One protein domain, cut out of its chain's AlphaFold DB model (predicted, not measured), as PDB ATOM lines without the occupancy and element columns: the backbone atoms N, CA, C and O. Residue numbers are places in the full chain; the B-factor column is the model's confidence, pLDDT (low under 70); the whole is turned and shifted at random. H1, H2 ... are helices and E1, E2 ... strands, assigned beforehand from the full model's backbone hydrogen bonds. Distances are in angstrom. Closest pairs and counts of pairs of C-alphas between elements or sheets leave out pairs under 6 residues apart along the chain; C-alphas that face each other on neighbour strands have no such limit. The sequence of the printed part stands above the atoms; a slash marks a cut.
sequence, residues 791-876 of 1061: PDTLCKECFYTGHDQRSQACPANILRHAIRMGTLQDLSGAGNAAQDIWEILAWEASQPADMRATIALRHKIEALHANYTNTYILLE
ATOM      1  N   PRO A 791     -60.706  21.167  -3.297       73.88
ATOM      2  CA  PRO A 791     -60.250  20.543  -4.552       73.88
ATOM      3  C   PRO A 791     -59.206  19.426  -4.365       73.88
ATOM      4  O   PRO A 791     -58.965  18.639  -5.280       73.88
ATOM      5  N   ASP A 792     -58.585  19.359  -3.192       76.62
ATOM      6  CA  ASP A 792     -57.642  18.338  -2.741       76.62
ATOM      7  C   ASP A 792     -58.319  17.031  -2.289       76.62
ATOM      8  O   ASP A 792     -57.750  15.952  -2.479       76.62
ATOM      9  N   THR A 793     -59.536  17.089  -1.733       74.25
ATOM     10  CA  THR A 793     -60.239  15.896  -1.241       74.25
ATOM     11  C   THR A 793     -60.982  15.183  -2.369       74.25
ATOM     12  O   THR A 793     -61.916  15.735  -2.952       74.25
ATOM     13  N   LEU A 794     -60.584  13.936  -2.646       79.06
ATOM     14  CA  LEU A 794     -61.323  12.985  -3.480       79.06
ATOM     15  C   LEU A 794     -62.346  12.234  -2.618       79.06
ATOM     16  O   LEU A 794     -61.972  11.497  -1.700       79.06
ATOM     17  N   CYS A 795     -63.630  12.375  -2.932       83.44
ATOM     18  CA  CYS A 795     -64.684  11.646  -2.247       83.44
ATOM     19  C   CYS A 795     -64.726  10.178  -2.697       83.44
ATOM     20  O   CYS A 795     -64.840   9.876  -3.884       83.44
ATOM     21  N   LYS A 796     -64.684   9.252  -1.733       78.25
ATOM     22  CA  LYS A 796     -64.643   7.799  -1.983       78.25
ATOM     23  C   LYS A 796     -65.969   7.185  -2.453       78.25
ATOM     24  O   LYS A 796     -65.985   6.001  -2.765       78.25
ATOM     25  N   GLU A 797     -67.066   7.947  -2.470       78.06
ATOM     26  CA  GLU A 797     -68.399   7.429  -2.824       78.06
ATOM     27  C   GLU A 797     -68.907   7.880  -4.192       78.06
ATOM     28  O   GLU A 797     -69.561   7.101  -4.877       78.06
ATOM     29  N   CYS A 798     -68.614   9.119  -4.594       80.81
ATOM     30  CA  CYS A 798     -68.998   9.663  -5.899       80.81
ATOM     31  C   CYS A 798     -67.816   9.753  -6.885       80.81
ATOM     32  O   CYS A 798     -68.034   9.961  -8.075       80.81
ATOM     33  N   PHE A 799     -66.577   9.612  -6.391       77.00
ATOM     34  CA  PHE A 799     -65.310   9.768  -7.120       77.00
ATOM     35  C   PHE A 799     -65.036  11.168  -7.712       77.00
ATOM     36  O   PHE A 799     -64.100  11.331  -8.497       77.00
ATOM     37  N   TYR A 800     -65.779  12.196  -7.289       78.62
ATOM     38  CA  TYR A 800     -65.454  13.603  -7.552       78.62
ATOM     39  C   TYR A 800     -64.417  14.152  -6.560       78.62
ATOM     40  O   TYR A 800     -64.353  13.745  -5.397       78.62
ATOM     41  N   THR A 801     -63.625  15.122  -7.017       74.50
ATOM     42  CA  THR A 801     -62.831  16.010  -6.155       74.50
ATOM     43  C   THR A 801     -63.657  17.222  -5.723       74.50
ATOM     44  O   THR A 801     -64.567  17.633  -6.443       74.50
ATOM     45  N   GLY A 802     -63.313  17.835  -4.589       78.81
ATOM     46  CA  GLY A 802     -63.959  19.061  -4.096       78.81
ATOM     47  C   GLY A 802     -64.629  18.925  -2.728       78.81
ATOM     48  O   GLY A 802     -64.924  19.934  -2.089       78.81
ATOM     49  N   HIS A 803     -64.857  17.704  -2.250       81.12
ATOM     50  CA  HIS A 803     -65.582  17.463  -1.006       81.12
ATOM     51  C   HIS A 803     -65.226  16.114  -0.369       81.12
ATOM     52  O   HIS A 803     -64.636  15.239  -1.007       81.12
ATOM     53  N   ASP A 804     -65.617  15.927   0.893       79.44
ATOM     54  CA  ASP A 804     -65.482  14.653   1.601       79.44
ATOM     55  C   ASP A 804     -66.785  13.831   1.605       79.44
ATOM     56  O   ASP A 804     -67.877  14.331   1.329       79.44
ATOM     57  N   GLN A 805     -66.650  12.548   1.949       72.25
ATOM     58  CA  GLN A 805     -67.723  11.548   1.992       72.25
ATOM     59  C   GLN A 805     -68.912  11.914   2.901       72.25
ATOM     60  O   GLN A 805     -70.008  11.412   2.686       72.25
ATOM     61  N   ARG A 806     -68.710  12.758   3.919       66.50
ATOM     62  CA  ARG A 806     -69.733  13.143   4.907       66.50
ATOM     63  C   ARG A 806     -70.397  14.477   4.582       66.50
ATOM     64  O   ARG A 806     -71.380  14.838   5.223       66.50
ATOM     65  N   SER A 807     -69.854  15.223   3.625       69.00
ATOM     66  CA  SER A 807     -70.400  16.510   3.215       69.00
ATOM     67  C   SER A 807     -71.801  16.378   2.600       69.00
ATOM     68  O   SER A 807     -72.109  15.421   1.884       69.00
ATOM     69  N   GLN A 808     -72.628  17.400   2.823       68.62
ATOM     70  CA  GLN A 808     -73.899  17.599   2.113       68.62
ATOM     71  C   GLN A 808     -73.696  18.077   0.662       68.62
ATOM     72  O   GLN A 808     -74.669  18.253  -0.051       68.62
ATOM     73  N   ALA A 809     -72.446  18.251   0.211       72.88
ATOM     74  CA  ALA A 809     -72.082  18.596  -1.167       72.88
ATOM     75  C   ALA A 809     -71.684  17.367  -2.014       72.88
ATOM     76  O   ALA A 809     -71.228  17.519  -3.144       72.88
ATOM     77  N   CYS A 810     -71.799  16.149  -1.471       82.00
ATOM     78  CA  CYS A 810     -71.442  14.915  -2.167       82.00
ATOM     79  C   CYS A 810     -72.642  14.350  -2.947       82.00
ATOM     80  O   CYS A 810     -73.565  13.856  -2.298       82.00
ATOM     81  N   PRO A 811     -72.633  14.305  -4.300       77.44
ATOM     82  CA  PRO A 811     -73.773  13.812  -5.086       77.44
ATOM     83  C   PRO A 811     -74.216  12.396  -4.703       77.44
ATOM     84  O   PRO A 811     -75.408  12.124  -4.600       77.44
ATOM     85  N   ALA A 812     -73.257  11.509  -4.408       77.38
ATOM     86  CA  ALA A 812     -73.550  10.152  -3.952       77.38
ATOM     87  C   ALA A 812     -74.179  10.118  -2.557       77.38
ATOM     88  O   ALA A 812     -75.103   9.343  -2.340       77.38
ATOM     89  N   ASN A 813     -73.710  10.946  -1.620       79.31
ATOM     90  CA  ASN A 813     -74.262  10.986  -0.268       79.31
ATOM     91  C   ASN A 813     -75.664  11.615  -0.280       79.31
ATOM     92  O   ASN A 813     -76.569  11.050   0.319       79.31
ATOM     93  N   ILE A 814     -75.875  12.703  -1.035       77.00
ATOM     94  CA  ILE A 814     -77.200  13.320  -1.231       77.00
ATOM     95  C   ILE A 814     -78.166  12.305  -1.857       77.00
ATOM     96  O   ILE A 814     -79.250  12.094  -1.318       77.00
ATOM     97  N   LEU A 815     -77.773  11.614  -2.939       73.06
ATOM     98  CA  LEU A 815     -78.639  10.611  -3.567       73.06
ATOM     99  C   LEU A 815     -78.908   9.425  -2.632       73.06
ATOM    100  O   LEU A 815     -80.047   8.988  -2.528       73.06
ATOM    101  N   ARG A 816     -77.904   8.921  -1.902       73.94
ATOM    102  CA  ARG A 816     -78.088   7.847  -0.906       73.94
ATOM    103  C   ARG A 816     -78.975   8.277   0.260       73.94
ATOM    104  O   ARG A 816     -79.732   7.447   0.756       73.94
ATOM    105  N   HIS A 817     -78.909   9.539   0.682       69.38
ATOM    106  CA  HIS A 817     -79.803  10.094   1.697       69.38
ATOM    107  C   HIS A 817     -81.232  10.178   1.153       69.38
ATOM    108  O   HIS A 817     -82.138   9.636   1.772       69.38
ATOM    109  N   ALA A 818     -81.423  10.696  -0.065       66.50
ATOM    110  CA  ALA A 818     -82.718  10.715  -0.750       66.50
ATOM    111  C   ALA A 818     -83.270   9.305  -1.075       66.50
ATOM    112  O   ALA A 818     -84.481   9.130  -1.136       66.50
ATOM    113  N   ILE A 819     -82.418   8.283  -1.243       64.50
ATOM    114  CA  ILE A 819     -82.829   6.868  -1.330       64.50
ATOM    115  C   ILE A 819     -83.271   6.352   0.047       64.50
ATOM    116  O   ILE A 819     -84.344   5.767   0.161       64.50
ATOM    117  N   ARG A 820     -82.453   6.554   1.090       68.69
ATOM    118  CA  ARG A 820     -82.675   6.010   2.442       68.69
ATOM    119  C   ARG A 820     -83.835   6.681   3.179       68.69
ATOM    120  O   ARG A 820     -84.565   5.999   3.885       68.69
ATOM    121  N   MET A 821     -83.978   7.995   3.029       60.38
ATOM    122  CA  MET A 821     -85.038   8.801   3.636       60.38
ATOM    123  C   MET A 821     -86.266   8.925   2.724       60.38
ATOM    124  O   MET A 821     -87.324   9.312   3.204       60.38
ATOM    125  N   GLY A 822     -86.131   8.643   1.415       52.38
ATOM    126  CA  GLY A 822     -87.167   8.668   0.357       52.38
ATOM    127  C   GLY A 822     -87.929   9.986   0.140       52.38
ATOM    128  O   GLY A 822     -88.686  10.118  -0.838       52.38
ATOM    129  N   THR A 823     -87.710  10.964   1.015       56.19
ATOM    130  CA  THR A 823     -88.030  12.377   0.861       56.19
ATOM    131  C   THR A 823     -86.903  13.079   0.100       56.19
ATOM    132  O   THR A 823     -85.749  12.655   0.096       56.19
ATOM    133  N   LEU A 824     -87.244  14.170  -0.581       59.22
ATOM    134  CA  LEU A 824     -86.295  14.964  -1.371       59.22
ATOM    135  C   LEU A 824     -85.810  16.201  -0.593       59.22
ATOM    136  O   LEU A 824     -85.300  17.150  -1.176       59.22
ATOM    137  N   GLN A 825     -86.019  16.223   0.723       61.81
ATOM    138  CA  GLN A 825     -85.896  17.433   1.535       61.81
ATOM    139  C   GLN A 825     -84.432  17.887   1.658       61.81
ATOM    140  O   GLN A 825     -84.145  19.083   1.606       61.81
ATOM    141  N   ASP A 826     -83.485  16.943   1.670       54.41
ATOM    142  CA  ASP A 826     -82.054  17.244   1.585       54.41
ATOM    143  C   ASP A 826     -81.653  17.865   0.238       54.41
ATOM    144  O   ASP A 826     -80.782  18.728   0.215       54.41
ATOM    145  N   LEU A 827     -82.308  17.508  -0.876       57.59
ATOM    146  CA  LEU A 827     -82.063  18.155  -2.177       57.59
ATOM    147  C   LEU A 827     -82.507  19.625  -2.166       57.59
ATOM    148  O   LEU A 827     -81.860  20.447  -2.802       57.59
ATOM    149  N   SER A 828     -83.552  19.973  -1.405       56.97
ATOM    150  CA  SER A 828     -83.942  21.376  -1.185       56.97
ATOM    151  C   SER A 828     -83.068  22.128  -0.170       56.97
ATOM    152  O   SER A 828     -83.153  23.350  -0.099       56.97
ATOM    153  N   GLY A 829     -82.232  21.428   0.610       54.06
ATOM    154  CA  GLY A 829     -81.348  22.026   1.622       54.06
ATOM    155  C   GLY A 829     -79.850  22.022   1.283       54.06
ATOM    156  O   GLY A 829     -79.088  22.749   1.917       54.06
ATOM    157  N   ALA A 830     -79.406  21.208   0.319       52.72
ATOM    158  CA  ALA A 830     -77.986  20.985   0.027       52.72
ATOM    159  C   ALA A 830     -77.318  22.100  -0.802       52.72
ATOM    160  O   ALA A 830     -76.128  22.365  -0.612       52.72
ATOM    161  N   GLY A 831     -78.058  22.749  -1.707       46.22
ATOM    162  CA  GLY A 831     -77.531  23.767  -2.622       46.22
ATOM    163  C   GLY A 831     -78.628  24.428  -3.463       46.22
ATOM    164  O   GLY A 831     -79.541  23.765  -3.947       46.22
ATOM    165  N   ASN A 832     -78.561  25.754  -3.618       59.53
ATOM    166  CA  ASN A 832     -79.636  26.569  -4.203       59.53
ATOM    167  C   ASN A 832     -79.558  26.653  -5.743       59.53
ATOM    168  O   ASN A 832     -79.538  27.754  -6.302       59.53
ATOM    169  N   ALA A 833     -79.480  25.518  -6.444       63.75
ATOM    170  CA  ALA A 833     -79.462  25.509  -7.905       63.75
ATOM    171  C   ALA A 833     -80.076  24.243  -8.522       63.75
ATOM    172  O   ALA A 833     -79.728  23.122  -8.155       63.75
ATOM    173  N   ALA A 834     -80.864  24.420  -9.591       71.75
ATOM    174  CA  ALA A 834     -81.226  23.327 -10.502       71.75
ATOM    175  C   ALA A 834     -79.978  22.593 -11.039       71.75
ATOM    176  O   ALA A 834     -80.019  21.383 -11.242       71.75
ATOM    177  N   GLN A 835     -78.850  23.303 -11.175       76.62
ATOM    178  CA  GLN A 835     -77.543  22.755 -11.541       76.62
ATOM    179  C   GLN A 835     -77.082  21.607 -10.625       76.62
ATOM    180  O   GLN A 835     -76.545  20.622 -11.127       76.62
ATOM    181  N   ASP A 836     -77.307  21.693  -9.311       72.50
ATOM    182  CA  ASP A 836     -76.873  20.652  -8.368       72.50
ATOM    183  C   ASP A 836     -77.752  19.395  -8.510       72.50
ATOM    184  O   ASP A 836     -77.255  18.267  -8.527       72.50
ATOM    185  N   ILE A 837     -79.060  19.588  -8.725       77.06
ATOM    186  CA  ILE A 837     -80.022  18.515  -9.029       77.06
ATOM    187  C   ILE A 837     -79.678  17.850 -10.377       77.06
ATOM    188  O   ILE A 837     -79.712  16.623 -10.499       77.06
ATOM    189  N   TRP A 838     -79.284  18.644 -11.377       83.44
ATOM    190  CA  TRP A 838     -78.832  18.167 -12.685       83.44
ATOM    191  C   TRP A 838     -77.523  17.368 -12.594       83.44
ATOM    192  O   TRP A 838     -77.412  16.306 -13.203       83.44
ATOM    193  N   GLU A 839     -76.550  17.813 -11.794       79.44
ATOM    194  CA  GLU A 839     -75.294  17.078 -11.577       79.44
ATOM    195  C   GLU A 839     -75.513  15.753 -10.836       79.44
ATOM    196  O   GLU A 839     -74.836  14.769 -11.138       79.44
ATOM    197  N   ILE A 840     -76.507  15.680  -9.947       80.44
ATOM    198  CA  ILE A 840     -76.931  14.424  -9.311       80.44
ATOM    199  C   ILE A 840     -77.571  13.470 -10.334       80.44
ATOM    200  O   ILE A 840     -77.214  12.291 -10.352       80.44
ATOM    201  N   LEU A 841     -78.437  13.958 -11.233       83.88
ATOM    202  CA  LEU A 841     -79.009  13.156 -12.330       83.88
ATOM    203  C   LEU A 841     -77.944  12.684 -13.337       83.88
ATOM    204  O   LEU A 841     -77.978  11.538 -13.790       83.88
ATOM    205  N   ALA A 842     -76.975  13.538 -13.671       83.50
ATOM    206  CA  ALA A 842     -75.864  13.193 -14.554       83.50
ATOM    207  C   ALA A 842     -74.925  12.154 -13.914       83.50
ATOM    208  O   ALA A 842     -74.486  11.212 -14.584       83.50
ATOM    209  N   TRP A 843     -74.650  12.276 -12.609       84.81
ATOM    210  CA  TRP A 843     -73.876  11.283 -11.867       84.81
ATOM    211  C   TRP A 843     -74.613   9.940 -11.768       84.81
ATOM    212  O   TRP A 843     -74.001   8.910 -12.056       84.81
ATOM    213  N   GLU A 844     -75.914   9.947 -11.451       87.38
ATOM    214  CA  GLU A 844     -76.791   8.764 -11.416       87.38
ATOM    215  C   GLU A 844     -76.755   8.005 -12.747       87.38
ATOM    216  O   GLU A 844     -76.432   6.817 -12.775       87.38
ATOM    217  N   ALA A 845     -76.962   8.708 -13.863       84.75
ATOM    218  CA  ALA A 845     -76.927   8.111 -15.195       84.75
ATOM    219  C   ALA A 845     -75.559   7.477 -15.527       84.75
ATOM    220  O   ALA A 845     -75.492   6.498 -16.276       84.75
ATOM    221  N   SER A 846     -74.469   8.002 -14.955       80.75
ATOM    222  CA  SER A 846     -73.114   7.467 -15.133       80.75
ATOM    223  C   SER A 846     -72.777   6.254 -14.246       80.75
ATOM    224  O   SER A 846     -71.733   5.634 -14.461       80.75
ATOM    225  N   GLN A 847     -73.639   5.886 -13.287       85.19
ATOM    226  CA  GLN A 847     -73.444   4.706 -12.436       85.19
ATOM    227  C   GLN A 847     -73.834   3.396 -13.150       85.19
ATOM    228  O   GLN A 847     -74.697   3.412 -14.039       85.19
ATOM    229  N   PRO A 848     -73.227   2.251 -12.768       74.06
ATOM    230  CA  PRO A 848     -73.672   0.931 -13.210       74.06
ATOM    231  C   PRO A 848     -75.078   0.614 -12.671       74.06
ATOM    232  O   PRO A 848     -75.548   1.229 -11.716       74.06
ATOM    233  N   ALA A 849     -75.779  -0.318 -13.323       74.12
ATOM    234  CA  ALA A 849     -77.223  -0.513 -13.146       74.12
ATOM    235  C   ALA A 849     -77.654  -0.941 -11.727       74.12
ATOM    236  O   ALA A 849     -78.784  -0.673 -11.334       74.12
ATOM    237  N   ASP A 850     -76.754  -1.559 -10.964       68.38
ATOM    238  CA  ASP A 850     -76.908  -1.950  -9.558       68.38
ATOM    239  C   ASP A 850     -76.784  -0.773  -8.569       68.38
ATOM    240  O   ASP A 850     -77.262  -0.866  -7.441       68.38
ATOM    241  N   MET A 851     -76.176   0.342  -8.990       63.22
ATOM    242  CA  MET A 851     -75.989   1.560  -8.184       63.22
ATOM    243  C   MET A 851     -76.867   2.741  -8.633       63.22
ATOM    244  O   MET A 851     -76.711   3.855  -8.126       63.22
ATOM    245  N   ARG A 852     -77.775   2.520  -9.589       79.62
ATOM    246  CA  ARG A 852     -78.707   3.537 -10.099       79.62
ATOM    247  C   ARG A 852     -79.885   3.789  -9.162       79.62
ATOM    248  O   ARG A 852     -80.214   2.972  -8.303       79.62
ATOM    249  N   ALA A 853     -80.536   4.935  -9.342       75.38
ATOM    250  CA  ALA A 853     -81.760   5.246  -8.615       75.38
ATOM    251  C   ALA A 853     -82.916   4.364  -9.114       75.38
ATOM    252  O   ALA A 853     -82.991   4.008 -10.291       75.38
ATOM    253  N   THR A 854     -83.877   4.055  -8.239       80.38
ATOM    254  CA  THR A 854     -85.135   3.447  -8.692       80.38
ATOM    255  C   THR A 854     -85.862   4.418  -9.624       80.38
ATOM    256  O   THR A 854     -85.817   5.631  -9.418       80.38
ATOM    257  N   ILE A 855     -86.569   3.904 -10.637       81.25
ATOM    258  CA  ILE A 855     -87.261   4.728 -11.650       81.25
ATOM    259  C   ILE A 855     -88.186   5.772 -10.992       81.25
ATOM    260  O   ILE A 855     -88.231   6.926 -11.411       81.25
ATOM    261  N   ALA A 856     -88.856   5.404  -9.894       72.94
ATOM    262  CA  ALA A 856     -89.702   6.309  -9.117       72.94
ATOM    263  C   ALA A 856     -88.922   7.447  -8.425       72.94
ATOM    264  O   ALA A 856     -89.406   8.579  -8.392       72.94
ATOM    265  N   LEU A 857     -87.722   7.186  -7.889       73.19
ATOM    266  CA  LEU A 857     -86.868   8.245  -7.340       73.19
ATOM    267  C   LEU A 857     -86.260   9.106  -8.454       73.19
ATOM    268  O   LEU A 857     -86.177  10.323  -8.315       73.19
ATOM    269  N   ARG A 858     -85.888   8.494  -9.579       82.62
ATOM    270  CA  ARG A 858     -85.356   9.203 -10.745       82.62
ATOM    271  C   ARG A 858     -86.353  10.242 -11.262       82.62
ATOM    272  O   ARG A 858     -86.016  11.420 -11.323       82.62
ATOM    273  N   HIS A 859     -87.606   9.838 -11.479       82.31
ATOM    274  CA  HIS A 859     -88.692  10.749 -11.848       82.31
ATOM    275  C   HIS A 859     -89.000  11.805 -10.772       82.31
ATOM    276  O   HIS A 859     -89.311  12.940 -11.115       82.31
ATOM    277  N   LYS A 860     -88.873  11.485  -9.474       76.62
ATOM    278  CA  LYS A 860     -88.975  12.477  -8.383       76.62
ATOM    279  C   LYS A 860     -87.907  13.583  -8.504       76.62
ATOM    280  O   LYS A 860     -88.219  14.754  -8.306       76.62
ATOM    281  N   ILE A 861     -86.664  13.225  -8.834       78.31
ATOM    282  CA  ILE A 861     -85.544  14.175  -8.978       78.31
ATOM    283  C   ILE A 861     -85.665  14.965 -10.295       78.31
ATOM    284  O   ILE A 861     -85.489  16.183 -10.296       78.31
ATOM    285  N   GLU A 862     -86.055  14.311 -11.394       85.75
ATOM    286  CA  GLU A 862     -86.396  14.959 -12.673       85.75
ATOM    287  C   GLU A 862     -87.545  15.977 -12.507       85.75
ATOM    288  O   GLU A 862     -87.462  17.094 -13.020       85.75
ATOM    289  N   ALA A 863     -88.582  15.642 -11.730       80.50
ATOM    290  CA  ALA A 863     -89.700  16.537 -11.432       80.50
ATOM    291  C   ALA A 863     -89.293  17.736 -10.557       80.50
ATOM    292  O   ALA A 863     -89.769  18.844 -10.796       80.50
ATOM    293  N   LEU A 864     -88.386  17.562  -9.585       75.12
ATOM    294  CA  LEU A 864     -87.823  18.699  -8.844       75.12
ATOM    295  C   LEU A 864     -86.988  19.616  -9.736       75.12
ATOM    296  O   LEU A 864     -87.130  20.833  -9.640       75.12
ATOM    297  N   HIS A 865     -86.160  19.055 -10.621       83.62
ATOM    298  CA  HIS A 865     -85.403  19.841 -11.593       83.62
ATOM    299  C   HIS A 865     -86.344  20.670 -12.485       83.62
ATOM    300  O   HIS A 865     -86.136  21.872 -12.658       83.62
ATOM    301  N   ALA A 866     -87.413  20.053 -13.003       81.12
ATOM    302  CA  ALA A 866     -88.432  20.738 -13.798       81.12
ATOM    303  C   ALA A 866     -89.163  21.835 -12.999       81.12
ATOM    304  O   ALA A 866     -89.265  22.962 -13.476       81.12
ATOM    305  N   ASN A 867     -89.607  21.548 -11.772       75.94
ATOM    306  CA  ASN A 867     -90.283  22.527 -10.919       75.94
ATOM    307  C   ASN A 867     -89.381  23.723 -10.587       75.94
ATOM    308  O   ASN A 867     -89.813  24.860 -10.752       75.94
ATOM    309  N   TYR A 868     -88.123  23.491 -10.192       75.12
ATOM    310  CA  TYR A 868     -87.173  24.570  -9.900       75.12
ATOM    311  C   TYR A 868     -86.909  25.431 -11.143       75.12
ATOM    312  O   TYR A 868     -86.922  26.657 -11.058       75.12
ATOM    313  N   THR A 869     -86.738  24.798 -12.310       77.94
ATOM    314  CA  THR A 869     -86.560  25.494 -13.596       77.94
ATOM    315  C   THR A 869     -87.784  26.352 -13.937       77.94
ATOM    316  O   THR A 869     -87.637  27.520 -14.286       77.94
ATOM    317  N   ASN A 870     -88.996  25.815 -13.773       75.44
ATOM    318  CA  ASN A 870     -90.241  26.535 -14.049       75.44
ATOM    319  C   ASN A 870     -90.463  27.710 -13.083       75.44
ATOM    320  O   ASN A 870     -90.821  28.799 -13.525       75.44
ATOM    321  N   THR A 871     -90.225  27.527 -11.780       68.19
ATOM    322  CA  THR A 871     -90.311  28.613 -10.789       68.19
ATOM    323  C   THR A 871     -89.279  29.706 -11.063       68.19
ATOM    324  O   THR A 871     -89.607  30.882 -10.949       68.19
ATOM    325  N   TYR A 872     -88.063  29.341 -11.477       70.75
ATOM    326  CA  TYR A 872     -87.029  30.302 -11.859       70.75
ATOM    327  C   TYR A 872     -87.446  31.130 -13.092       70.75
ATOM    328  O   TYR A 872     -87.439  32.357 -13.033       70.75
ATOM    329  N   ILE A 873     -87.936  30.477 -14.156       71.81
ATOM    330  CA  ILE A 873     -88.461  31.148 -15.361       71.81
ATOM    331  C   ILE A 873     -89.632  32.086 -15.023       71.81
ATOM    332  O   ILE A 873     -89.697  33.200 -15.539       71.81
ATOM    333  N   LEU A 874     -90.547  31.676 -14.136       62.47
ATOM    334  CA  LEU A 874     -91.674  32.512 -13.699       62.47
ATOM    335  C   LEU A 874     -91.239  33.746 -12.889       62.47
ATOM    336  O   LEU A 874     -91.947  34.751 -12.908       62.47
ATOM    337  N   LEU A 875     -90.098  33.688 -12.197       57.78
ATOM    338  CA  LEU A 875     -89.535  34.820 -11.453       57.78
ATOM    339  C   LEU A 875     -88.746  35.786 -12.355       57.78
ATOM    340  O   LEU A 875     -88.766  36.988 -12.101       57.78
ATOM    341  N   GLU A 876     -88.103  35.299 -13.421       55.44
ATOM    342  CA  GLU A 876     -87.465  36.158 -14.436       55.44
ATOM    343  C   GLU A 876     -88.480  36.831 -15.380       55.44
ATOM    344  O   GLU A 876     -88.215  37.912 -15.906       55.44
TER     345      GLU A 876
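This is residues 791 to 876 of the 1061 residues of an uncharacterized protein of Choiromyces venosus 120613-1 (UniProt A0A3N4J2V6). A short helical hairpin, H1 and H2, is set crosswise over a longer one, H3 and H4, with H3 nearest the middle and the long H4 reaching past it at one end. On the side away from H4, the looped first stretch, residues 795 to 810, joins the small strand E1 to H1. The printed part has 86 residues, in the order E1, H1, H2, H3, H4, and its class is mostly helix. It is compact, with a radius of gyration of the C-alphas of 13.0 A and spans of 38 by 29 by 22 A.

E1, residues 791 to 794, pairs with no named strand. H1, residues 811 to 821, is apart from E1. H2, residues 825 to 830, touches H1 as a hairpin, opposite ways at a shallow tilt of 23 degrees; their closest C-alphas, Ile 814 and Asp 826, are 6.8 A apart. H3, residues 834 to 845, touches H1 with residues 839 to 843 alone, about perpendicular at 86 degrees; the closest C-alphas, Pro 811 and Ile 840, are 5.3 A apart. H4, residues 855 to 876, touches H3 as a second hairpin, opposite ways at a shallow tilt of 23 degrees, closest at the C-alphas of Ala 834 and His 865, 5.5 A. H1 and H4 are close but not clearly touching, with the C-alphas of Ile 819 and Leu 857 7.4 A apart. H2 and H4 are apart. In H1, H2, H3 and H4 every O i to N i+4 pair is within hydrogen-bond range.

E1 begins at C-alpha 791 (-60.250, 20.543, -4.552) and is 7.7 A long. H1 is 15.1 A long, H2 8.8 A and H3 16.5 A. H4 is 31.6 A long, ending at C-alpha 876 (-87.465, 36.158, -14.436).

The two C-alphas farthest apart, Asp 850 and Glu 876, are 39.8 A apart. The printed part has no cut. E1 to H1 is a long link. Mean pLDDT of the printed part is 73.0; 26 residues are under 70, among them 817 to 833.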